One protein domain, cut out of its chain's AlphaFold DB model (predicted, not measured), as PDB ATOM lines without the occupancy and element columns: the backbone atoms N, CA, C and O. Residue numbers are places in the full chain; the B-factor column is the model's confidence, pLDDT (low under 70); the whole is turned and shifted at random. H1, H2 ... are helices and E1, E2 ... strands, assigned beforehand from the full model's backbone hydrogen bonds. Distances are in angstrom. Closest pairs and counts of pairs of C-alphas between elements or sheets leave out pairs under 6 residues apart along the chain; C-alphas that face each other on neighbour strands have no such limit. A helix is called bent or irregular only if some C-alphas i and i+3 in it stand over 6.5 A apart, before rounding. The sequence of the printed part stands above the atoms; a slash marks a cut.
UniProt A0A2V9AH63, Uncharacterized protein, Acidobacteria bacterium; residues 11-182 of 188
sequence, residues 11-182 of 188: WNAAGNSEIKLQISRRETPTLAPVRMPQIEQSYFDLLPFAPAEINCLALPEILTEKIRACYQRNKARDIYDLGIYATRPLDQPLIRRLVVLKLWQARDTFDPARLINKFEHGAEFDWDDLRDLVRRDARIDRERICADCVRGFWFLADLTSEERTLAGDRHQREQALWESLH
ATOM      1  N   TRP A  11     184.370 147.243 160.184       72.12
ATOM      2  CA  TRP A  11     184.397 145.773 160.277       72.12
ATOM      3  C   TRP A  11     183.653 145.064 159.131       72.12
ATOM      4  O   TRP A  11     183.752 143.849 158.986       72.12
ATOM      5  N   ASN A  12     182.927 145.814 158.301       68.56
ATOM      6  CA  ASN A  12     182.161 145.331 157.157       68.56
ATOM      7  C   ASN A  12     182.573 146.052 155.855       68.56
ATOM      8  O   ASN A  12     181.770 146.228 154.939       68.56
ATOM      9  N   ALA A  13     183.838 146.474 155.761       65.44
ATOM     10  CA  ALA A  13     184.376 147.181 154.595       65.44
ATOM     11  C   ALA A  13     184.308 146.364 153.288       65.44
ATOM     12  O   ALA A  13     184.244 146.939 152.207       65.44
ATOM     13  N   ALA A  14     184.285 145.028 153.381       68.44
ATOM     14  CA  ALA A  14     184.137 144.135 152.231       68.44
ATOM     15  C   ALA A  14     182.697 144.067 151.675       68.44
ATOM     16  O   ALA A  14     182.490 143.464 150.627       68.44
ATOM     17  N   GLY A  15     181.703 144.648 152.363       62.34
ATOM     18  CA  GLY A  15     180.298 144.615 151.937       62.34
ATOM     19  C   GLY A  15     179.641 143.232 152.023       62.34
ATOM     20  O   GLY A  15     178.596 143.009 151.418       62.34
ATOM     21  N   ASN A  16     180.239 142.296 152.767       65.56
ATOM     22  CA  ASN A  16     179.765 140.911 152.864       65.56
ATOM     23  C   ASN A  16     178.449 140.768 153.651       65.56
ATOM     24  O   ASN A  16     177.803 139.725 153.569       65.56
ATOM     25  N   SER A  17     178.051 141.803 154.394       65.12
ATOM     26  CA  SER A  17     176.784 141.872 155.119       65.12
ATOM     27  C   SER A  17     176.091 143.201 154.828       65.12
ATOM     28  O   SER A  17     176.725 144.248 154.842       65.12
ATOM     29  N   GLU A  18     174.782 143.205 154.601       70.06
ATOM     30  CA  GLU A  18     174.013 144.437 154.395       70.06
ATOM     31  C   GLU A  18     172.848 144.481 155.384       70.06
ATOM     32  O   GLU A  18     172.079 143.526 155.495       70.06
ATOM     33  N   ILE A  19     172.698 145.601 156.096       75.00
ATOM     34  CA  ILE A  19     171.508 145.869 156.907       75.00
ATOM     35  C   ILE A  19     170.619 146.813 156.108       75.00
ATOM     36  O   ILE A  19     170.932 147.993 155.952       75.00
ATOM     37  N   LYS A  20     169.489 146.291 155.626       77.50
ATOM     38  CA  LYS A  20     168.463 147.090 154.951       77.50
ATOM     39  C   LYS A  20     167.478 147.625 155.981       77.50
ATOM     40  O   LYS A  20     166.719 146.860 156.572       77.50
ATOM     41  N   LEU A  21     167.471 148.938 156.181       83.38
ATOM     42  CA  LEU A  21     166.469 149.614 157.006       83.38
ATOM     43  C   LEU A  21     165.356 150.148 156.103       83.38
ATOM     44  O   LEU A  21     165.637 150.821 155.126       83.38
ATOM     45  N   GLN A  22     164.090 149.892 156.423       84.25
ATOM     46  CA  GLN A  22     162.957 150.465 155.691       84.25
ATOM     47  C   GLN A  22     162.066 151.264 156.637       84.25
ATOM     48  O   GLN A  22     161.570 150.739 157.630       84.25
ATOM     49  N   ILE A  23     161.831 152.537 156.307       85.06
ATOM     50  CA  ILE A  23     160.941 153.418 157.081       85.06
ATOM     51  C   ILE A  23     159.668 153.693 156.281       85.06
ATOM     52  O   ILE A  23     159.716 154.342 155.233       85.06
ATOM     53  N   SER A  24     158.516 153.248 156.790       83.31
ATOM     54  CA  SER A  24     157.202 153.596 156.239       83.31
ATOM     55  C   SER A  24     156.633 154.838 156.928       83.31
ATOM     56  O   SER A  24     156.670 154.958 158.145       83.31
ATOM     57  N   ARG A  25     156.075 155.757 156.133       85.69
ATOM     58  CA  ARG A  25     155.312 156.935 156.600       85.69
ATOM     59  C   ARG A  25     153.878 156.942 156.066       85.69
ATOM     60  O   ARG A  25     153.259 157.995 155.993       85.69
ATOM     61  N   ARG A  26     153.415 155.801 155.548       81.62
ATOM     62  CA  ARG A  26     152.116 155.711 154.863       81.62
ATOM     63  C   ARG A  26     150.959 155.776 155.851       81.62
ATOM     64  O   ARG A  26     149.932 156.352 155.526       81.62
ATOM     65  N   GLU A  27     151.148 155.195 157.028       83.88
ATOM     66  CA  GLU A  27     150.111 154.999 158.032       83.88
ATOM     67  C   GLU A  27     150.735 155.116 159.429       83.88
ATOM     68  O   GLU A  27     151.926 154.844 159.615       83.88
ATOM     69  N   THR A  28     149.921 155.527 160.397       87.25
ATOM     70  CA  THR A  28     150.242 155.463 161.828       87.25
ATOM     71  C   THR A  28     149.775 154.105 162.362       87.25
ATOM     72  O   THR A  28     148.729 153.634 161.905       87.25
ATOM     73  N   PRO A  29     150.493 153.479 163.315       91.81
ATOM     74  CA  PRO A  29     149.993 152.292 164.001       91.81
ATOM     75  C   PRO A  29     148.565 152.497 164.529       91.81
ATOM     76  O   PRO A  29     148.255 153.534 165.122       91.81
ATOM     77  N   THR A  30     147.689 151.531 164.274       93.81
ATOM     78  CA  THR A  30     146.289 151.539 164.712       93.81
ATOM     79  C   THR A  30     146.185 151.260 166.207       93.81
ATOM     80  O   THR A  30     145.328 151.834 166.884       93.81
ATOM     81  N   LEU A  31     147.056 150.393 166.726       95.06
ATOM     82  CA  LEU A  31     147.223 150.131 168.147       95.06
ATOM     83  C   LEU A  31     148.436 150.894 168.691       95.06
ATOM     84  O   LEU A  31     149.372 151.232 167.966       95.06
ATOM     85  N   ALA A  32     148.434 151.147 170.000       93.75
ATOM     86  CA  ALA A  32     149.602 151.705 170.668       93.75
ATOM     87  C   ALA A  32     150.798 150.738 170.535       93.75
ATOM     88  O   ALA A  32     150.629 149.536 170.774       93.75
ATOM     89  N   PRO A  33     152.002 151.232 170.184       94.25
ATOM     90  CA  PRO A  33     153.210 150.420 170.215       94.25
ATOM     91  C   PRO A  33     153.467 149.838 171.608       94.25
ATOM     92  O   PRO A  33     153.156 150.458 172.626       94.25
ATOM     93  N   VAL A  34     154.078 148.659 171.640       95.88
ATOM     94  CA  VAL A  34     154.449 147.947 172.866       95.88
ATOM     95  C   VAL A  34     155.964 147.887 172.990       95.88
ATOM     96  O   VAL A  34     156.666 147.688 171.999       95.88
ATOM     97  N   ARG A  35     156.485 148.048 174.207       96.81
ATOM     98  CA  ARG A  35     157.901 147.797 174.487       96.81
ATOM     99  C   ARG A  35     158.109 146.313 174.732       96.81
ATOM    100  O   ARG A  35     157.440 145.740 175.584       96.81
ATOM    101  N   MET A  36     159.019 145.709 173.978       95.88
ATOM    102  CA  MET A  36     159.328 144.285 174.074       95.88
ATOM    103  C   MET A  36     160.816 144.085 174.367       95.88
ATOM    104  O   MET A  36     161.645 144.732 173.716       95.88
ATOM    105  N   PRO A  37     161.184 143.178 175.288       95.31
ATOM    106  CA  PRO A  37     162.565 142.738 175.402       95.31
ATOM    107  C   PRO A  37     162.980 141.995 174.127       95.31
ATOM    108  O   PRO A  37     162.159 141.381 173.439       95.31
ATOM    109  N   GLN A  38     164.269 142.053 173.807       95.12
ATOM    110  CA  GLN A  38     164.825 141.247 172.723       95.12
ATOM    111  C   GLN A  38     164.803 139.766 173.115       95.12
ATOM    112  O   GLN A  38     164.973 139.430 174.286       95.12
ATOM    113  N   ILE A  39     164.611 138.877 172.135       93.38
ATOM    114  CA  ILE A  39     164.738 137.434 172.367       93.38
ATOM    115  C   ILE A  39     166.193 137.151 172.721       93.38
ATOM    116  O   ILE A  39     167.078 137.466 171.928       93.38
ATOM    117  N   GLU A  40     166.413 136.541 173.882       94.31
ATOM    118  CA  GLU A  40     167.741 136.201 174.380       94.31
ATOM    119  C   GLU A  40     168.543 135.416 173.335       94.31
ATOM    120  O   GLU A  40     168.073 134.417 172.784       94.31
ATOM    121  N   GLN A  41     169.742 135.909 173.026       94.50
ATOM    122  CA  GLN A  41     170.690 135.248 172.137       94.50
ATOM    123  C   GLN A  41     171.948 134.885 172.917       94.50
ATOM    124  O   GLN A  41     172.378 135.639 173.783       94.50
ATOM    125  N   SER A  42     172.602 133.784 172.545       93.94
ATOM    126  CA  SER A  42     173.824 133.310 173.213       93.94
ATOM    127  C   SER A  42     174.987 134.307 173.190       93.94
ATOM    128  O   SER A  42     175.893 134.202 174.007       93.94
ATOM    129  N   TYR A  43     174.988 135.273 172.267       93.00
ATOM    130  CA  TYR A  43     176.010 136.321 172.224       93.00
ATOM    131  C   TYR A  43     175.712 137.512 173.145       93.00
ATOM    132  O   TYR A  43     176.551 138.405 173.241       93.00
ATOM    133  N   PHE A  44     174.545 137.574 173.799       95.44
ATOM    134  CA  PHE A  44     174.199 138.695 174.682       95.44
ATOM    135  C   PHE A  44     175.170 138.816 175.860       95.44
ATOM    136  O   PHE A  44     175.548 139.934 176.199       95.44
ATOM    137  N   ASP A  45     175.670 137.695 176.383       94.06
ATOM    138  CA  ASP A  45     176.678 137.661 177.454       94.06
ATOM    139  C   ASP A  45     178.029 138.279 177.053       94.06
ATOM    140  O   ASP A  45     178.856 138.597 177.905       94.06
ATOM    141  N   LEU A  46     178.269 138.450 175.749       96.12
ATOM    142  CA  LEU A  46     179.495 139.034 175.203       96.12
ATOM    143  C   LEU A  46     179.359 140.537 174.926       96.12
ATOM    144  O   LEU A  46     180.332 141.177 174.520       96.12
ATOM    145  N   LEU A  47     178.164 141.109 175.092       94.69
ATOM    146  CA  LEU A  47     177.939 142.527 174.846       94.69
ATOM    147  C   LEU A  47     178.479 143.359 176.018       94.69
ATOM    148  O   LEU A  47     178.214 143.045 177.177       94.69
ATOM    149  N   PRO A  48     179.151 144.495 175.755       95.88
ATOM    150  CA  PRO A  48     179.585 145.408 176.812       95.88
ATOM    151  C   PRO A  48     178.423 146.239 177.395       95.88
ATOM    152  O   PRO A  48     178.651 147.198 178.129       95.88
ATOM    153  N   PHE A  49     177.177 145.916 177.037       94.75
ATOM    154  CA  PHE A  49     175.959 146.599 177.457       94.75
ATOM    155  C   PHE A  49     174.781 145.621 177.523       94.75
ATOM    156  O   PHE A  49     174.740 144.623 176.807       94.75
ATOM    157  N   ALA A  50     173.779 145.954 178.337       92.94
ATOM    158  CA  ALA A  50     172.524 145.214 178.377       92.94
ATOM    159  C   ALA A  50     171.663 145.533 177.134       92.94
ATOM    160  O   ALA A  50     171.473 146.714 176.821       92.94
ATOM    161  N   PRO A  51     171.110 144.526 176.431       95.25
ATOM    162  CA  PRO A  51     170.168 144.746 175.338       95.25
ATOM    163  C   PRO A  51     168.962 145.585 175.777       95.25
ATOM    164  O   PRO A  51     168.293 145.275 176.762       95.25
ATOM    165  N   ALA A  52     168.666 146.651 175.031       94.56
ATOM    166  CA  ALA A  52     167.516 147.507 175.302       94.56
ATOM    167  C   ALA A  52     166.202 146.862 174.836       94.56
ATOM    168  O   ALA A  52     166.176 146.090 173.873       94.56
ATOM    169  N   GLU A  53     165.095 147.243 175.473       96.12
ATOM    170  CA  GLU A  53     163.763 146.965 174.936       96.12
ATOM    171  C   GLU A  53     163.499 147.776 173.661       96.12
ATOM    172  O   GLU A  53     163.978 148.902 173.503       96.12
ATOM    173  N   ILE A  54     162.692 147.209 172.766       95.12
ATOM    174  CA  ILE A  54     162.379 147.776 171.456       95.12
ATOM    175  C   ILE A  54     160.897 148.147 171.401       95.12
ATOM    176  O   ILE A  54     160.036 147.380 171.832       95.12
ATOM    177  N   ASN A  55     160.593 149.323 170.845       95.38
ATOM    178  CA  ASN A  55     159.224 149.702 170.503       95.38
ATOM    179  C   ASN A  55     158.771 148.913 169.269       95.38
ATOM    180  O   ASN A  55     159.275 149.127 168.166       95.38
ATOM    181  N   CYS A  56     157.800 148.029 169.460       95.06
ATOM    182  CA  CYS A  56     157.256 147.144 168.443       95.06
ATOM    183  C   CYS A  56     155.780 147.457 168.188       95.06
ATOM    184  O   CYS A  56     155.068 147.960 169.059       95.06
ATOM    185  N   LEU A  57     155.291 147.105 166.999       95.44
ATOM    186  CA  LEU A  57     153.850 146.986 166.784       95.44
ATOM    187  C   LEU A  57     153.288 145.916 167.729       95.44
ATOM    188  O   LEU A  57     153.942 144.906 167.995       95.44
ATOM    189  N   ALA A  58     152.067 146.120 168.220       95.69
ATOM    190  CA  ALA A  58     151.372 145.084 168.972       95.69
ATOM    191  C   ALA A  58     151.169 143.843 168.085       95.69
ATOM    192  O   ALA A  58     150.896 143.970 166.890       95.69
ATOM    193  N   LEU A  59     151.269 142.639 168.659       95.50
ATOM    194  CA  LEU A  59     151.174 141.387 167.898       95.50
ATOM    195  C   LEU A  59     149.921 141.294 166.996       95.50
ATOM    196  O   LEU A  59     150.085 140.915 165.835       95.50
ATOM    197  N   PRO A  60     148.702 141.680 167.440       97.12
ATOM    198  CA  PRO A  60     147.529 141.688 166.562       97.12
ATOM    199  C   PRO A  60     147.715 142.561 165.316       97.12
ATOM    200  O   PRO A  60     147.270 142.199 164.228       97.12
ATOM    201  N   GLU A  61     148.415 143.689 165.447       96.75
ATOM    202  CA  GLU A  61     148.700 144.583 164.328       96.75
ATOM    203  C   GLU A  61     149.810 144.034 163.419       96.75
ATOM    204  O   GLU A  61     149.674 144.109 162.201       96.75
ATOM    205  N   ILE A  62     150.848 143.389 163.971       96.75
ATOM    206  CA  ILE A  62     151.858 142.665 163.171       96.75
ATOM    207  C   ILE A  62     151.182 141.605 162.296       96.75
ATOM    208  O   ILE A  62     151.415 141.552 161.087       96.75
ATOM    209  N   LEU A  63     150.330 140.771 162.900       98.00
ATOM    210  CA  LEU A  63     149.596 139.726 162.189       98.00
ATOM    211  C   LEU A  63     148.660 140.316 161.135       98.00
ATOM    212  O   LEU A  63     148.584 139.796 160.027       98.00
ATOM    213  N   THR A  64     148.005 141.431 161.446       97.94
ATOM    214  CA  THR A  64     147.154 142.147 160.492       97.94
ATOM    215  C   THR A  64     147.940 142.618 159.270       97.94
ATOM    216  O   THR A  64     147.508 142.384 158.144       97.94
ATOM    217  N   GLU A  65     149.102 143.249 159.456       97.06
ATOM    218  CA  GLU A  65     149.941 143.690 158.334       97.06
ATOM    219  C   GLU A  65     150.439 142.501 157.505       97.06
ATOM    220  O   GLU A  65     150.501 142.582 156.278       97.06
ATOM    221  N   LYS A  66     150.725 141.361 158.150       97.44
ATOM    222  CA  LYS A  66     151.068 140.116 157.451       97.44
ATOM    223  C   LYS A  66     149.897 139.560 156.650       97.44
ATOM    224  O   LYS A  66     150.096 139.198 155.495       97.44
ATOM    225  N   ILE A  67     148.683 139.555 157.203       98.25
ATOM    226  CA  ILE A  67     147.461 139.158 156.489       98.25
ATOM    227  C   ILE A  67     147.219 140.088 155.298       98.25
ATOM    228  O   ILE A  67     147.022 139.603 154.188       98.25
ATOM    229  N   ARG A  68     147.297 141.409 155.488       97.12
ATOM    230  CA  ARG A  68     147.149 142.404 154.415       97.12
ATOM    231  C   ARG A  68     148.183 142.197 153.314       97.12
ATOM    232  O   ARG A  68     147.817 142.115 152.145       97.12
ATOM    233  N   ALA A  69     149.462 142.093 153.669       96.19
ATOM    234  CA  ALA A  69     150.524 141.843 152.703       96.19
ATOM    235  C   ALA A  69     150.265 140.534 151.951       96.19
ATOM    236  O   ALA A  69     150.242 140.533 150.724       96.19
ATOM    237  N   CYS A  70     149.970 139.453 152.674       96.44
ATOM    238  CA  CYS A  70     149.660 138.152 152.094       96.44
ATOM    239  C   CYS A  70     148.397 138.178 151.222       96.44
ATOM    240  O   CYS A  70     148.331 137.465 150.233       96.44
ATOM    241  N   TYR A  71     147.409 139.021 151.513       97.12
ATOM    242  CA  TYR A  71     146.241 139.218 150.656       97.12
ATOM    243  C   TYR A  71     146.615 139.918 149.338       97.12
ATOM    244  O   TYR A  71     146.171 139.512 148.263       97.12
ATOM    245  N   GLN A  72     147.496 140.919 149.406       94.69
ATOM    246  CA  GLN A  72     147.860 141.782 148.277       94.69
ATOM    247  C   GLN A  72     148.970 141.218 147.375       94.69
ATOM    248  O   GLN A  72     149.061 141.606 146.211       94.69
ATOM    249  N   ARG A  73     149.821 140.308 147.872       94.12
ATOM    250  CA  ARG A  73     150.939 139.709 147.112       94.12
ATOM    251  C   ARG A  73     151.161 138.238 147.468       94.12
ATOM    252  O   ARG A  73     150.661 137.759 148.478       94.12
ATOM    253  N   ASN A  74     151.955 137.522 146.672       92.12
ATOM    254  CA  ASN A  74     152.157 136.071 146.812       92.12
ATOM    255  C   ASN A  74     153.544 135.711 147.381       92.12
ATOM    256  O   ASN A  74     154.229 134.821 146.880       92.12
ATOM    257  N   LYS A  75     154.002 136.427 148.415       92.81
ATOM    258  CA  LYS A  75     155.326 136.192 149.009       92.81
ATOM    259  C   LYS A  75     155.264 135.103 150.074       92.81
ATOM    260  O   LYS A  75     154.545 135.249 151.060       92.81
ATOM    261  N   ALA A  76     156.053 134.038 149.905       93.12
ATOM    262  CA  ALA A  76     156.028 132.900 150.824       93.12
ATOM    263  C   ALA A  76     156.461 133.269 152.257       93.12
ATOM    264  O   ALA A  76     156.016 132.648 153.215       93.12
ATOM    265  N   ARG A  77     157.249 134.343 152.414       93.06
ATOM    266  CA  ARG A  77     157.608 134.945 153.711       93.06
ATOM    267  C   ARG A  77     156.382 135.311 154.547       93.06
ATOM    268  O   ARG A  77     156.365 135.067 155.746       93.06
ATOM    269  N   ASP A  78     155.355 135.879 153.914       95.00
ATOM    270  CA  ASP A  78     154.174 136.351 154.632       95.00
ATOM    271  C   ASP A  78     153.319 135.171 155.124       95.00
ATOM    272  O   ASP A  78     152.946 135.150 156.293       95.00
ATOM    273  N   ILE A  79     153.065 134.155 154.288       95.38
ATOM    274  CA  ILE A  79     152.334 132.949 154.725       95.38
ATOM    275  C   ILE A  79     153.139 132.111 155.726       95.38
ATOM    276  O   ILE A  79     152.559 131.553 156.650       95.38
ATOM    277  N   TYR A  80     154.467 132.057 155.604       94.75
ATOM    278  CA  TYR A  80     155.320 131.376 156.576       94.75
ATOM    279  C   TYR A  80     155.209 132.009 157.967       94.75
ATOM    280  O   TYR A  80     154.960 131.304 158.946       94.75
ATOM    281  N   ASP A  81     155.311 133.341 158.050       94.44
ATOM    282  CA  ASP A  81     155.127 134.070 159.307       94.44
ATOM    283  C   ASP A  81     153.725 133.837 159.886       94.44
ATOM    284  O   ASP A  81     153.586 133.597 161.083       94.44
ATOM    285  N   LEU A  82     152.682 133.843 159.049       97.00
ATOM    286  CA  LEU A  82     151.322 133.515 159.486       97.00
ATOM    287  C   LEU A  82     151.224 132.074 160.008       97.00
ATOM    288  O   LEU A  82     150.613 131.855 161.054       97.00
ATOM    289  N   GLY A  83     151.867 131.112 159.347       95.62
ATOM    290  CA  GLY A  83     151.909 129.706 159.757       95.62
ATOM    291  C   GLY A  83     152.519 129.498 161.146       95.62
ATOM    292  O   GLY A  83     152.003 128.700 161.924       95.62
ATOM    293  N   ILE A  84     153.546 130.277 161.519       93.69
ATOM    294  CA  ILE A  84     154.160 130.235 162.865       93.69
ATOM    295  C   ILE A  84     153.149 130.573 163.977       93.69
ATOM    296  O   ILE A  84     153.271 130.086 165.110       93.69
ATOM    297  N   TYR A  85     152.170 131.429 163.678       96.19
ATOM    298  CA  TYR A  85     151.175 131.908 164.641       96.19
ATOM    299  C   TYR A  85     149.800 131.258 164.480       96.19
ATOM    300  O   TYR A  85     148.985 131.369 165.391       96.19
ATOM    301  N   ALA A  86     149.549 130.553 163.378       95.75
ATOM    302  CA  ALA A  86     148.242 129.999 163.037       95.75
ATOM    303  C   ALA A  86     147.695 129.003 164.077       95.75
ATOM    304  O   ALA A  86     146.485 128.852 164.211       95.75
ATOM    305  N   THR A  87     148.573 128.341 164.836       93.25
ATOM    306  CA  THR A  87     148.192 127.379 165.884       93.25
ATOM    307  C   THR A  87     148.218 127.968 167.297       93.25
ATOM    308  O   THR A  87     148.071 127.231 168.271       93.25
ATOM    309  N   ARG A  88     148.478 129.273 167.443       94.75
ATOM    310  CA  ARG A  88     148.524 129.954 168.746       94.75
ATOM    311  C   ARG A  88     147.154 130.554 169.083       94.75
ATOM    312  O   ARG A  88     146.375 130.827 168.175       94.75
ATOM    313  N   PRO A  89     146.848 130.814 170.366       95.38
ATOM    314  CA  PRO A  89     145.680 131.609 170.728       95.38
ATOM    315  C   PRO A  89     145.780 133.013 170.120       95.38
ATOM    316  O   PRO A  89     146.773 133.713 170.324       95.38
ATOM    317  N   LEU A  90     144.754 133.415 169.372       96.00
ATOM    318  CA  LEU A  90     144.668 134.712 168.708       96.00
ATOM    319  C   LEU A  90     143.447 135.478 169.218       96.00
ATOM    320  O   LEU A  90     142.382 134.892 169.405       96.00
ATOM    321  N   ASP A  91     143.576 136.797 169.369       96.94
ATOM    322  CA  ASP A  91     142.420 137.688 169.512       96.94
ATOM    323  C   ASP A  91     141.761 137.860 168.135       96.94
ATOM    324  O   ASP A  91     142.017 138.811 167.391       96.94
ATOM    325  N   GLN A  92     140.986 136.845 167.755       97.69
ATOM    326  CA  GLN A  92     140.379 136.725 166.434       97.69
ATOM    327  C   GLN A  92     139.465 137.914 166.088       97.69
ATOM    328  O   GLN A  92     139.636 138.470 164.999       97.69
ATOM    329  N   PRO A  93     138.553 138.379 166.973       97.88
ATOM    330  CA  PRO A  93     137.724 139.546 166.673       97.88
ATOM    331  C   PRO A  93     138.548 140.814 166.438       97.88
ATOM    332  O   PRO A  93     138.247 141.576 165.518       97.88
ATOM    333  N   LEU A  94     139.601 141.043 167.233       97.81
ATOM    334  CA  LEU A  94     140.467 142.205 167.051       97.81
ATOM    335  C   LEU A  94     141.225 142.134 165.723       97.81
ATOM    336  O   LEU A  94     141.202 143.097 164.961       97.81
ATOM    337  N   ILE A  95     141.867 141.001 165.422       98.38
ATOM    338  CA  ILE A  95     142.628 140.828 164.176       98.38
ATOM    339  C   ILE A  95     141.710 140.986 162.961       98.38
ATOM    340  O   ILE A  95     142.053 141.711 162.032       98.38
ATOM    341  N   ARG A  96     140.522 140.369 162.974       98.50
ATOM    342  CA  ARG A  96     139.553 140.478 161.873       98.50
ATOM    343  C   ARG A  96     139.170 141.928 161.600       98.50
ATOM    344  O   ARG A  96     139.260 142.379 160.459       98.50
ATOM    345  N   ARG A  97     138.824 142.677 162.650       98.44
ATOM    346  CA  ARG A  97     138.495 144.101 162.538       98.44
ATOM    347  C   ARG A  97     139.662 144.909 161.983       98.44
ATOM    348  O   ARG A  97     139.474 145.715 161.078       98.44
ATOM    349  N   LEU A  98     140.871 144.685 162.498       98.19
ATOM    350  CA  LEU A  98     142.070 145.385 162.039       98.19
ATOM    351  C   LEU A  98     142.366 145.105 160.557       98.19
ATOM    352  O   LEU A  98     142.711 146.039 159.839       98.19
ATOM    353  N   VAL A  99     142.180 143.873 160.072       98.25
ATOM    354  CA  VAL A  99     142.356 143.527 158.647       98.25
ATOM    355  C   VAL A  99     141.428 144.351 157.761       98.25
ATOM    356  O   VAL A  99     141.894 144.958 156.795       98.25
ATOM    357  N   VAL A 100     140.145 144.439 158.122       98.19
ATOM    358  CA  VAL A 100     139.163 145.250 157.388       98.19
ATOM    359  C   VAL A 100     139.573 146.724 157.382       98.19
ATOM    360  O   VAL A 100     139.637 147.337 156.318       98.19
ATOM    361  N   LEU A 101     139.921 147.284 158.547       96.88
ATOM    362  CA  LEU A 101     140.332 148.688 158.666       96.88
ATOM    363  C   LEU A 101     141.575 149.002 157.822       96.88
ATOM    364  O   LEU A 101     141.604 150.021 157.129       96.88
ATOM    365  N   LYS A 102     142.593 148.136 157.860       95.62
ATOM    366  CA  LYS A 102     143.860 148.329 157.141       95.62
ATOM    367  C   LYS A 102     143.698 148.189 155.629       95.62
ATOM    368  O   LYS A 102     144.289 148.965 154.880       95.62
ATOM    369  N   LEU A 103     142.895 147.233 155.159       96.62
ATOM    370  CA  LEU A 103     142.597 147.095 153.729       96.62
ATOM    371  C   LEU A 103     141.751 148.264 153.216       96.62
ATOM    372  O   LEU A 103     142.085 148.835 152.178       96.62
ATOM    373  N   TRP A 104     140.757 148.711 153.988       96.19
ATOM    374  CA  TRP A 104     139.975 149.898 153.647       96.19
ATOM    375  C   TRP A 104     140.857 151.149 153.550       96.19
ATOM    376  O   TRP A 104     140.771 151.887 152.570       96.19
ATOM    377  N   GLN A 105     141.783 151.367 154.496       92.94
ATOM    378  CA  GLN A 105     142.770 152.459 154.424       92.94
ATOM    379  C   GLN A 105     143.656 152.366 153.174       92.94
ATOM    380  O   GLN A 105     143.982 153.388 152.565       92.94
ATOM    381  N   ALA A 106     143.993 151.144 152.755       92.56
ATOM    382  CA  ALA A 106     144.739 150.862 151.534       92.56
ATOM    383  C   ALA A 106     143.926 151.062 150.239       92.56
ATOM    384  O   ALA A 106     144.491 150.885 149.159       92.56
ATOM    385  N   ARG A 107     142.638 151.431 150.333       93.88
ATOM    386  CA  ARG A 107     141.674 151.497 149.215       93.88
ATOM    387  C   ARG A 107     141.467 150.152 148.522       93.88
ATOM    388  O   ARG A 107     141.247 150.093 147.309       93.88
ATOM    389  N   ASP A 108     141.556 149.086 149.303       94.75
ATOM    390  CA  ASP A 108     141.354 147.715 148.863       94.75
ATOM    391  C   ASP A 108     140.077 147.146 149.491       94.75
ATOM    392  O   ASP A 108     139.666 147.547 150.580       94.75
ATOM    393  N   THR A 109     139.450 146.208 148.792       95.88
ATOM    394  CA  THR A 109     138.291 145.467 149.302       95.88
ATOM    395  C   THR A 109     138.752 144.178 149.954       95.88
ATOM    396  O   THR A 109     139.675 143.530 149.447       95.88
ATOM    397  N   PHE A 110     138.076 143.749 151.014       98.00
ATOM    398  CA  PHE A 110     138.394 142.483 151.664       98.00
ATOM    399  C   PHE A 110     137.355 141.409 151.347       98.00
ATOM    400  O   PHE A 110     136.215 141.482 151.795       98.00
ATOM    401  N   ASP A 111     137.781 140.392 150.599       97.62
ATOM    402  CA  ASP A 111     137.052 139.140 150.433       97.62
ATOM    403  C   ASP A 111     137.800 138.029 151.195       97.62
ATOM    404  O   ASP A 111     138.854 137.569 150.735       97.62
ATOM    405  N   PRO A 112     137.297 137.589 152.366       97.31
ATOM    406  CA  PRO A 112     137.932 136.526 153.136       97.31
ATOM    407  C   PRO A 112     138.046 135.214 152.358       97.31
ATOM    408  O   PRO A 112     139.053 134.522 152.491       97.31
ATOM    409  N   ALA A 113     137.059 134.880 151.518       96.94
ATOM    410  CA  ALA A 113     137.060 133.628 150.768       96.94
ATOM    411  C   ALA A 113     138.234 133.584 149.785       96.94
ATOM    412  O   ALA A 113     138.911 132.565 149.667       96.94
ATOM    413  N   ARG A 114     138.558 134.720 149.154       96.12
ATOM    414  CA  ARG A 114     139.749 134.856 148.309       96.12
ATOM    415  C   ARG A 114     141.040 134.557 149.075       96.12
ATOM    416  O   ARG A 114     141.917 133.887 148.531       96.12
ATOM    417  N   LEU A 115     141.177 135.041 150.311       96.69
ATOM    418  CA  LEU A 115     142.363 134.767 151.128       96.69
ATOM    419  C   LEU A 115     142.446 133.291 151.529       96.69
ATOM    420  O   LEU A 115     143.519 132.698 151.448       96.69
ATOM    421  N   ILE A 116     141.327 132.695 151.942       96.94
ATOM    422  CA  ILE A 116     141.307 131.288 152.344       96.94
ATOM    423  C   ILE A 116     141.607 130.373 151.156       96.94
ATOM    424  O   ILE A 116     142.499 129.536 151.264       96.94
ATOM    425  N   ASN A 117     140.980 130.603 149.998       95.88
ATOM    426  CA  ASN A 117     141.278 129.864 148.770       95.88
ATOM    427  C   ASN A 117     142.773 129.942 148.431       95.88
ATOM    428  O   ASN A 117     143.385 128.953 148.032       95.88
ATOM    429  N   LYS A 118     143.397 131.106 148.632       95.06
ATOM    430  CA  LYS A 118     144.837 131.279 148.424       95.06
ATOM    431  C   LYS A 118     145.675 130.395 149.351       95.06
ATOM    432  O   LYS A 118     146.672 129.825 148.908       95.06
ATOM    433  N   PHE A 119     145.283 130.266 150.619       96.38
ATOM    434  CA  PHE A 119     145.944 129.365 151.565       96.38
ATOM    435  C   PHE A 119     145.746 127.896 151.194       96.38
ATOM    436  O   PHE A 119     146.720 127.150 151.229       96.38
ATOM    437  N   GLU A 120     144.536 127.500 150.794       94.81
ATOM    438  CA  GLU A 120     144.220 126.126 150.385       94.81
ATOM    439  C   GLU A 120     145.062 125.667 149.195       94.81
ATOM    440  O   GLU A 120     145.589 124.557 149.204       94.81
ATOM    441  N   HIS A 121     145.223 126.524 148.182       92.56
ATOM    442  CA  HIS A 121     145.956 126.153 146.975       92.56
ATOM    443  C   HIS A 121     147.467 126.202 147.183       92.56
ATOM    444  O   HIS A 121     148.176 125.320 146.703       92.56
ATOM    445  N   GLY A 122     147.990 127.242 147.845       88.81
ATOM    446  CA  GLY A 122     149.409 127.374 148.200       88.81
ATOM    447  C   GLY A 122     150.414 127.474 147.033       88.81
ATOM    448  O   GLY A 122     151.549 127.915 147.232       88.81
ATOM    449  N   ALA A 123     150.029 127.096 145.812       88.06
ATOM    450  CA  ALA A 123     150.893 127.006 144.637       88.06
ATOM    451  C   ALA A 123     151.333 128.374 144.107       88.06
ATOM    452  O   ALA A 123     152.376 128.488 143.472       88.06
ATOM    453  N   GLU A 124     150.554 129.417 144.388       88.31
ATOM    454  CA  GLU A 124     150.870 130.772 143.951       88.31
ATOM    455  C   GLU A 124     152.015 131.419 144.743       88.31
ATOM    456  O   GLU A 124     152.542 132.444 144.309       88.31
ATOM    457  N   PHE A 125     152.385 130.866 145.905       92.69
ATOM    458  CA  PHE A 125     153.447 131.434 146.727       92.69
ATOM    459  C   PHE A 125     154.831 131.161 146.139       92.69
ATOM    460  O   PHE A 125     155.183 130.039 145.777       92.69
ATOM    461  N   ASP A 126     155.652 132.206 146.129       89.69
ATOM    462  CA  ASP A 126     157.069 132.157 145.769       89.69
ATOM    463  C   ASP A 126     157.884 131.479 146.887       89.69
ATOM    464  O   ASP A 126     158.515 132.142 147.709       89.69
ATOM    465  N   TRP A 127     157.797 130.147 146.987       88.88
ATOM    466  CA  TRP A 127     158.435 129.349 148.049       88.88
ATOM    467  C   TRP A 127     159.966 129.383 148.014       88.88
ATOM    468  O   TRP A 127     160.613 129.097 149.023       88.88
ATOM    469  N   ASP A 128     160.542 129.729 146.869       84.88
ATOM    470  CA  ASP A 128     161.983 129.843 146.684       84.88
ATOM    471  C   ASP A 128     162.561 131.059 147.428       84.88
ATOM    472  O   ASP A 128     163.682 130.985 147.936       84.88
ATOM    473  N   ASP A 129     161.765 132.121 147.594       83.31
ATOM    474  CA  ASP A 129     162.093 133.337 148.357       83.31
ATOM    475  C   ASP A 129     162.244 133.107 149.876       83.31
ATOM    476  O   ASP A 129     162.739 133.975 150.596       83.31
ATOM    477  N   LEU A 130     161.838 131.940 150.393       84.12
ATOM    478  CA  LEU A 130     162.049 131.575 151.801       84.12
ATOM    479  C   LEU A 130     163.452 131.040 152.093       84.12
ATOM    480  O   LEU A 130     163.859 131.052 153.256       84.12
ATOM    481  N   ARG A 131     164.194 130.571 151.078       75.62
ATOM    482  CA  ARG A 131     165.495 129.903 151.278       75.62
ATOM    483  C   ARG A 131     166.533 130.792 151.965       75.62
ATOM    484  O   ARG A 131     167.374 130.272 152.689       75.62
ATOM    485  N   ASP A 132     166.431 132.106 151.789       72.69
ATOM    486  CA  ASP A 132     167.344 133.081 152.396       72.69
ATOM    487  C   ASP A 132     166.977 133.448 153.845       72.69
ATOM    488  O   ASP A 132     167.727 134.151 154.517       72.69
ATOM    489  N   LEU A 133     165.811 133.008 154.332       73.19
ATOM    490  CA  LEU A 133     165.278 133.369 155.651       73.19
ATOM    491  C   LEU A 133     165.287 132.223 156.649       73.19
ATOM    492  O   LEU A 133     165.420 132.453 157.852       73.19
ATOM    493  N   VAL A 134     165.091 130.999 156.170       79.88
ATOM    494  CA  VAL A 134     165.115 129.817 157.026       79.88
ATOM    495  C   VAL A 134     166.526 129.247 157.094       79.88
ATOM    496  O   VAL A 134     167.355 129.471 156.210       79.88
ATOM    497  N   ARG A 135     166.825 128.491 158.155       75.50
ATOM    498  CA  ARG A 135     168.100 127.768 158.224       75.50
ATOM    499  C   ARG A 135     168.227 126.856 157.000       75.50
ATOM    500  O   ARG A 135     167.233 126.291 156.554       75.50
ATOM    501  N   ARG A 136     169.442 126.688 156.472       70.50
ATOM    502  CA  ARG A 136     169.682 125.897 155.246       70.50
ATOM    503  C   ARG A 136     169.201 124.444 155.349       70.50
ATOM    504  O   ARG A 136     168.932 123.825 154.327       70.50
ATOM    505  N   ASP A 137     169.114 123.914 156.563       70.88
ATOM    506  CA  ASP A 137     168.644 122.570 156.901       70.88
ATOM    507  C   ASP A 137     167.156 122.513 157.293       70.88
ATOM    508  O   ASP A 137     166.610 121.427 157.500       70.88
ATOM    509  N   ALA A 138     166.471 123.657 157.388       74.94
ATOM    510  CA  ALA A 138     165.063 123.704 157.745       74.94
ATOM    511  C   ALA A 138     164.207 123.131 156.608       74.94
ATOM    512  O   ALA A 138     164.096 123.703 155.521       74.94
ATOM    513  N   ARG A 139     163.542 122.005 156.877       78.25
ATOM    514  CA  ARG A 139     162.543 121.446 155.964       78.25
ATOM    515  C   ARG A 139     161.276 122.304 156.013       78.25
ATOM    516  O   ARG A 139     160.530 122.254 156.988       78.25
ATOM    517  N   ILE A 140     161.026 123.075 154.955       85.75
ATOM    518  CA  ILE A 140     159.790 123.854 154.805       85.75
ATOM    519  C   ILE A 140     158.654 122.906 154.410       85.75
ATOM    520  O   ILE A 140     158.585 122.445 153.270       85.75
ATOM    521  N   ASP A 141     157.757 122.625 155.352       91.12
ATOM    522  CA  ASP A 141     156.557 121.822 155.114       91.12
ATOM    523  C   ASP A 141     155.406 122.714 154.621       91.12
ATOM    524  O   ASP A 141     154.644 123.284 155.405       91.12
ATOM    525  N   ARG A 142     155.342 122.898 153.299       93.06
ATOM    526  CA  ARG A 142     154.404 123.819 152.632       93.06
ATOM    527  C   ARG A 142     152.950 123.428 152.878       93.06
ATOM    528  O   ARG A 142     152.134 124.287 153.195       93.06
ATOM    529  N   GLU A 143     152.652 122.136 152.768       94.19
ATOM    530  CA  GLU A 143     151.310 121.585 152.968       94.19
ATOM    531  C   GLU A 143     150.830 121.836 154.393       94.19
ATOM    532  O   GLU A 143     149.719 122.327 154.599       94.19
ATOM    533  N   ARG A 144     151.697 121.586 155.383       95.06
ATOM    534  CA  ARG A 144     151.384 121.888 156.777       95.06
ATOM    535  C   ARG A 144     151.147 123.380 156.998       95.06
ATOM    536  O   ARG A 144     150.158 123.719 157.638       95.06
ATOM    537  N   ILE A 145     152.011 124.254 156.475       95.62
ATOM    538  CA  ILE A 145     151.862 125.713 156.617       95.62
ATOM    539  C   ILE A 145     150.518 126.174 156.040       95.62
ATOM    540  O   ILE A 145     149.772 126.877 156.717       95.62
ATOM    541  N   CYS A 146     150.184 125.743 154.822       97.12
ATOM    542  CA  CYS A 146     148.909 126.043 154.180       97.12
ATOM    543  C   CYS A 146     147.720 125.559 155.022       97.12
ATOM    544  O   CYS A 146     146.822 126.344 155.325       97.12
ATOM    545  N   ALA A 147     147.740 124.299 155.468       97.50
ATOM    546  CA  ALA A 147     146.669 123.723 156.278       97.50
ATOM    547  C   ALA A 147     146.509 124.422 157.639       97.50
ATOM    548  O   ALA A 147     145.384 124.653 158.091       97.50
ATOM    549  N   ASP A 148     147.620 124.774 158.292       97.75
ATOM    550  CA  ASP A 148     147.617 125.540 159.536       97.75
ATOM    551  C   ASP A 148     147.026 126.936 159.300       97.75
ATOM    552  O   ASP A 148     146.144 127.342 160.055       97.75
ATOM    553  N   CYS A 149     147.406 127.639 158.227       98.00
ATOM    554  CA  CYS A 149     146.844 128.950 157.888       98.00
ATOM    555  C   CYS A 149     145.340 128.904 157.581       98.00
ATOM    556  O   CYS A 149     144.608 129.761 158.075       98.00
ATOM    557  N   VAL A 150     144.861 127.911 156.823       97.88
ATOM    558  CA  VAL A 150     143.420 127.732 156.562       97.88
ATOM    559  C   VAL A 150     142.660 127.601 157.881       97.88
ATOM    560  O   VAL A 150     141.716 128.349 158.125       97.88
ATOM    561  N   ARG A 151     143.103 126.705 158.772       97.25
ATOM    562  CA  ARG A 151     142.451 126.493 160.073       97.25
ATOM    563  C   ARG A 151     142.550 127.714 160.986       97.25
ATOM    564  O   ARG A 151     141.555 128.123 161.575       97.25
ATOM    565  N   GLY A 152     143.747 128.278 161.112       97.19
ATOM    566  CA  GLY A 152     144.063 129.338 162.065       97.19
ATOM    567  C   GLY A 152     143.426 130.682 161.728       97.19
ATOM    568  O   GLY A 152     143.152 131.462 162.636       97.19
ATOM    569  N   PHE A 153     143.152 130.943 160.445       98.12
ATOM    570  CA  PHE A 153     142.614 132.222 159.970       98.12
ATOM    571  C   PHE A 153     141.206 132.133 159.366       98.12
ATOM    572  O   PHE A 153     140.695 133.142 158.883       98.12
ATOM    573  N   TRP A 154     140.530 130.980 159.456       97.38
ATOM    574  CA  TRP A 154     139.143 130.823 158.992       97.38
ATOM    575  C   TRP A 154     138.174 131.843 159.614       97.38
ATOM    576  O   TRP A 154     137.224 132.282 158.968       97.38
ATOM    577  N   PHE A 155     138.445 132.296 160.844       97.88
ATOM    578  CA  PHE A 155     137.642 133.307 161.545       97.88
ATOM    579  C   PHE A 155     137.496 134.631 160.780       97.88
ATOM    580  O   PHE A 155     136.574 135.397 161.059       97.88
ATOM    581  N   LEU A 156     138.385 134.918 159.820       98.38
ATOM    582  CA  LEU A 156     138.294 136.101 158.965       98.38
ATOM    583  C   LEU A 156     137.036 136.092 158.081       98.38
ATOM    584  O   LEU A 156     136.600 137.157 157.657       98.38
ATOM    585  N   ALA A 157     136.438 134.921 157.832       97.38
ATOM    586  CA  ALA A 157     135.172 134.792 157.113       97.38
ATOM    587  C   ALA A 157     133.958 135.260 157.938       97.38
ATOM    588  O   ALA A 157     132.931 135.642 157.373       97.38
ATOM    589  N   ASP A 158     134.075 135.284 159.267       97.69
ATOM    590  CA  ASP A 158     133.004 135.676 160.187       97.69
ATOM    591  C   ASP A 158     132.963 137.197 160.407       97.69
ATOM    592  O   ASP A 158     133.065 137.697 161.525       97.69
ATOM    593  N   LEU A 159     132.887 137.963 159.315       98.31
ATOM    594  CA  LEU A 159     132.772 139.422 159.383       98.31
ATOM    595  C   LEU A 159     131.458 139.828 160.074       98.31
ATOM    596  O   LEU A 159     130.409 139.234 159.819       98.31
ATOM    597  N   THR A 160     131.471 140.880 160.891       98.25
ATOM    598  CA  THR A 160     130.229 141.523 161.361       98.25
ATOM    599  C   THR A 160     129.517 142.256 160.214       98.25
ATOM    600  O   THR A 160     130.058 142.413 159.119       98.25
ATOM    601  N   SER A 161     128.279 142.718 160.427       98.12
ATOM    602  CA  SER A 161     127.577 143.556 159.439       98.12
ATOM    603  C   SER A 161     128.349 144.839 159.119       98.12
ATOM    604  O   SER A 161     128.499 145.185 157.953       98.12
ATOM    605  N   GLU A 162     128.881 145.499 160.143       98.00
ATOM    606  CA  GLU A 162     129.690 146.714 160.020       98.00
ATOM    607  C   GLU A 162     131.008 146.443 159.281       98.00
ATOM    608  O   GLU A 162     131.370 147.163 158.351       98.00
ATOM    609  N   GLU A 163     131.693 145.349 159.630       98.44
ATOM    610  CA  GLU A 163     132.919 144.914 158.957       98.44
ATOM    611  C   GLU A 163     132.665 144.571 157.480       98.44
ATOM    612  O   GLU A 163     133.471 144.936 156.629       98.44
ATOM    613  N   ARG A 164     131.536 143.925 157.149       98.38
ATOM    614  CA  ARG A 164     131.140 143.640 155.756       98.38
ATOM    615  C   ARG A 164     130.897 144.911 154.952       98.38
ATOM    616  O   ARG A 164     131.372 145.001 153.821       98.38
ATOM    617  N   THR A 165     130.183 145.880 155.524       98.00
ATOM    618  CA  THR A 165     129.942 147.177 154.878       98.00
ATOM    619  C   THR A 165     131.266 147.846 154.530       98.00
ATOM    620  O   THR A 165     131.481 148.236 153.383       98.00
ATOM    621  N   LEU A 166     132.195 147.898 155.488       97.69
ATOM    622  CA  LEU A 166     133.484 148.542 155.276       97.69
ATOM    623  C   LEU A 166     134.387 147.758 154.309       97.69
ATOM    624  O   LEU A 166     135.044 148.353 153.460       97.69
ATOM    625  N   ALA A 167     134.378 146.424 154.374       97.75
ATOM    626  CA  ALA A 167     135.139 145.558 153.473       97.75
ATOM    627  C   ALA A 167     134.746 145.718 151.991       97.75
ATOM    628  O   ALA A 167     135.587 145.511 151.112       97.75
ATOM    629  N   GLY A 168     133.489 146.087 151.714       96.88
ATOM    630  CA  GLY A 168     132.980 146.368 150.368       96.88
ATOM    631  C   GLY A 168     133.136 147.825 149.910       96.88
ATOM    632  O   GLY A 168     133.011 148.107 148.716       96.88
ATOM    633  N   ASP A 169     133.432 148.760 150.815       96.50
ATOM    634  CA  ASP A 169     133.511 150.194 150.521       96.50
ATOM    635  C   ASP A 169     134.863 150.603 149.907       96.50
ATOM    636  O   ASP A 169     135.683 151.316 150.488       96.50
ATOM    637  N   ARG A 170     135.093 150.190 148.657       92.00
ATOM    638  CA  ARG A 170     136.309 150.530 147.894       92.00
ATOM    639  C   ARG A 170     136.572 152.039 147.793       92.00
ATOM    640  O   ARG A 170     137.714 152.467 147.615       92.00
ATOM    641  N   HIS A 171     135.514 152.846 147.817       93.88
ATOM    642  CA  HIS A 171     135.586 154.285 147.575       93.88
ATOM    643  C   HIS A 171     135.766 155.111 148.851       93.88
ATOM    644  O   HIS A 171     135.781 156.338 148.751       93.88
ATOM    645  N   GLN A 172     135.940 154.469 150.010       94.88
ATOM    646  CA  GLN A 172     136.144 155.132 151.300       94.88
ATOM    647  C   GLN A 172     135.028 156.132 151.657       94.88
ATOM    648  O   GLN A 172     135.293 157.226 152.166       94.88
ATOM    649  N   ARG A 173     133.776 155.772 151.351       95.88
ATOM    650  CA  ARG A 173     132.576 156.561 151.663       95.88
ATOM    651  C   ARG A 173     132.149 156.406 153.122       95.88
ATOM    652  O   ARG A 173     131.647 157.359 153.708       95.88
ATOM    653  N   GLU A 174     132.412 155.253 153.725       96.44
ATOM    654  CA  GLU A 174     131.979 154.873 155.072       96.44
ATOM    655  C   GLU A 174     132.966 155.354 156.151       96.44
ATOM    656  O   GLU A 174     133.392 154.601 157.026       96.44
ATOM    657  N   GLN A 175     133.363 156.633 156.097       95.00
ATOM    658  CA  GLN A 175     134.369 157.184 157.018       95.00
ATOM    659  C   GLN A 175     133.907 157.158 158.476       95.00
ATOM    660  O   GLN A 175     134.677 156.774 159.349       95.00
ATOM    661  N   ALA A 176     132.648 157.516 158.740       95.44
ATOM    662  CA  ALA A 176     132.098 157.515 160.096       95.44
ATOM    663  C   ALA A 176     132.101 156.104 160.712       95.44
ATOM    664  O   ALA A 176     132.412 155.938 161.889       95.44
ATOM    665  N   LEU A 177     131.817 155.083 159.898       96.44
ATOM    666  CA  LEU A 177     131.885 153.685 160.315       96.44
ATOM    667  C   LEU A 177     133.330 153.233 160.549       96.44
ATOM    668  O   LEU A 177     133.621 152.537 161.518       96.44
ATOM    669  N   TRP A 178     134.260 153.647 159.686       95.81
ATOM    670  CA  TRP A 178     135.681 153.395 159.915       95.81
ATOM    671  C   TRP A 178     136.146 154.005 161.246       95.81
ATOM    672  O   TRP A 178     136.839 153.343 162.017       95.81
ATOM    673  N   GLU A 179     135.740 155.241 161.546       94.50
ATOM    674  CA  GLU A 179     136.079 155.921 162.797       94.50
ATOM    675  C   GLU A 179     135.486 155.216 164.021       94.50
ATOM    676  O   GLU A 179     136.210 155.022 165.000       94.50
ATOM    677  N   SER A 180     134.223 154.776 163.963       94.88
ATOM    678  CA  SER A 180     133.573 154.075 165.080       94.88
ATOM    679  C   SER A 180     134.203 152.710 165.369       94.88
ATOM    680  O   SER A 180     134.294 152.299 166.526       94.88
ATOM    681  N   LEU A 181     134.693 152.017 164.338       93.62
ATOM    682  CA  LEU A 181     135.372 150.729 164.474       93.62
ATOM    683  C   LEU A 181     136.848 150.863 164.874       93.62
ATOM    684  O   LEU A 181     137.439 149.895 165.369       93.62
ATOM    685  N   HIS A 182     137.464 152.032 164.670       91.56
ATOM    686  CA  HIS A 182     138.886 152.232 164.916       91.56
ATOM    687  C   HIS A 182     139.196 152.213 166.429       91.56
ATOM    688  O   HIS A 182     138.711 153.079 167.161       91.56
TER     689      HIS A 182
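This is residues 11 to 182 of the 188 residues of an uncharacterized protein of Acidobacteria bacterium (UniProt A0A2V9AH63). A cluster of helices is built round H1, with H2 on one side of it and H3 on the other; H4 and H6 run side by side as a pair that crosses H2 and reaches H3 at one end of H6, and H7 packs on the side of H3 away from H1, with H8 next to it. A small two-stranded hairpin, E1 and E2, lies off the cluster; its loop residues 41 to 50 and residues 11 to 25 stick out toward the same end of the longest axis. The printed part has 172 residues with two strands and then eight helices, in the order E1 E2 H1 H2 H3 H4 H5 H6 H7 H8, and the sheet, order E1 - E2, is antiparallel. The class is mostly helix, with 89 residues in named elements. The whole is only just compact, close to loose, with a radius of gyration of the C-alphas of 18.4 A and an elongated outline of 55 by 35 by 32 A.

Strand E1 is residues 34 to 36, beginning at C-alpha 34 at (154.449, 147.947, 172.866), and E2 is residues 54 to 56; they measure 6.2 A and 6.0 A from first to last C-alpha. H1, residues 59 to 72, begins at C-alpha 59 at (151.174, 141.387, 167.898) and is 19.9 A long. H2 is residues 76 to 85, 14.7 A; H3 is residues 92 to 105, 19.9 A; H4 is residues 112 to 121, 14.5 A. H5 is the four residues 127 to 130, 5.7 A. H6, residues 142 to 157, is the longest helix at 22.6 A; it has a kink of 37 degrees near residue 151 and is irregular, with C-alphas 152 and 155 7.6 A apart. H7 is residues 161 to 168, 10.9 A, and H8 is residues 175 to 181, 9.9 A, ending at C-alpha 181 at (135.372, 150.729, 164.474).

E1 and E2 form a hairpin at 135 degrees, with N 34 and O 56 2.9 A apart and N 56 and O 34 2.8 A apart, within hydrogen-bond range. E1 is apart from the eight helices, and E2 is apart from H2 to H8. H1 and H2 form a helical hairpin: they touch, closest at the C-alphas of Cys 70 and Asp 78, 5.5 A, opposite ways at a shallow tilt of 34 degrees, only just short of steep. The hub is H3, touching four helices. It touches H1, closest at the C-alphas of Thr 64 and Val 99, 5.3 A, the same way at a steep tilt of 51 degrees. It touches H7, closest at the C-alphas of Val 100 and Ala 167, 5.6 A, at a tilt of 36 degrees, only just steep. With residues 97 to 101 alone H3 only just touches H8, with 3 pairs of C-alphas within 8 A, the closest being Leu 101 and Trp 178, 6.7 A. H3 and H6 are about perpendicular at 85 degrees and touch, closest at the C-alphas of Arg 96 and Leu 156, 5.4 A, through residues 92 to 96 of H3 and 155 to 156 of H6 alone. H6 touches H4, closest at the C-alphas of Pro 112 and Ala 157, 5.1 A, opposite ways at a shallow tilt of 12 degrees. H6 touches H2 with residues 145 to 152 alone, closest at the C-alphas of Gly 83 and Ile 145, 5.1 A. H5 touches H2, closest at the C-alphas of Ala 76 and Trp 127, 5.1 A. Every O i to N i+4 pair is within hydrogen-bond range in H1, H3, H4, H7 and H8, against 5 of 6 in H2 and 9 of 12 in H6; H5 is too short for such a pair.

The C-alphas farthest apart are those of Ala 13 and Ser 161, 57.1 A. Residues 11 to 25 and 41 to 50 stand free; the body without them has 147 residues, spans 50 by 41 by 27 A and has a radius of gyration of 16.0 A. The printed part has no cut. The links E1 to E2, 17 residues, and H5 to H6, 11 residues, are long. The mean pLDDT of the printed part is 92.1, and residues 12 to 17 are under 70.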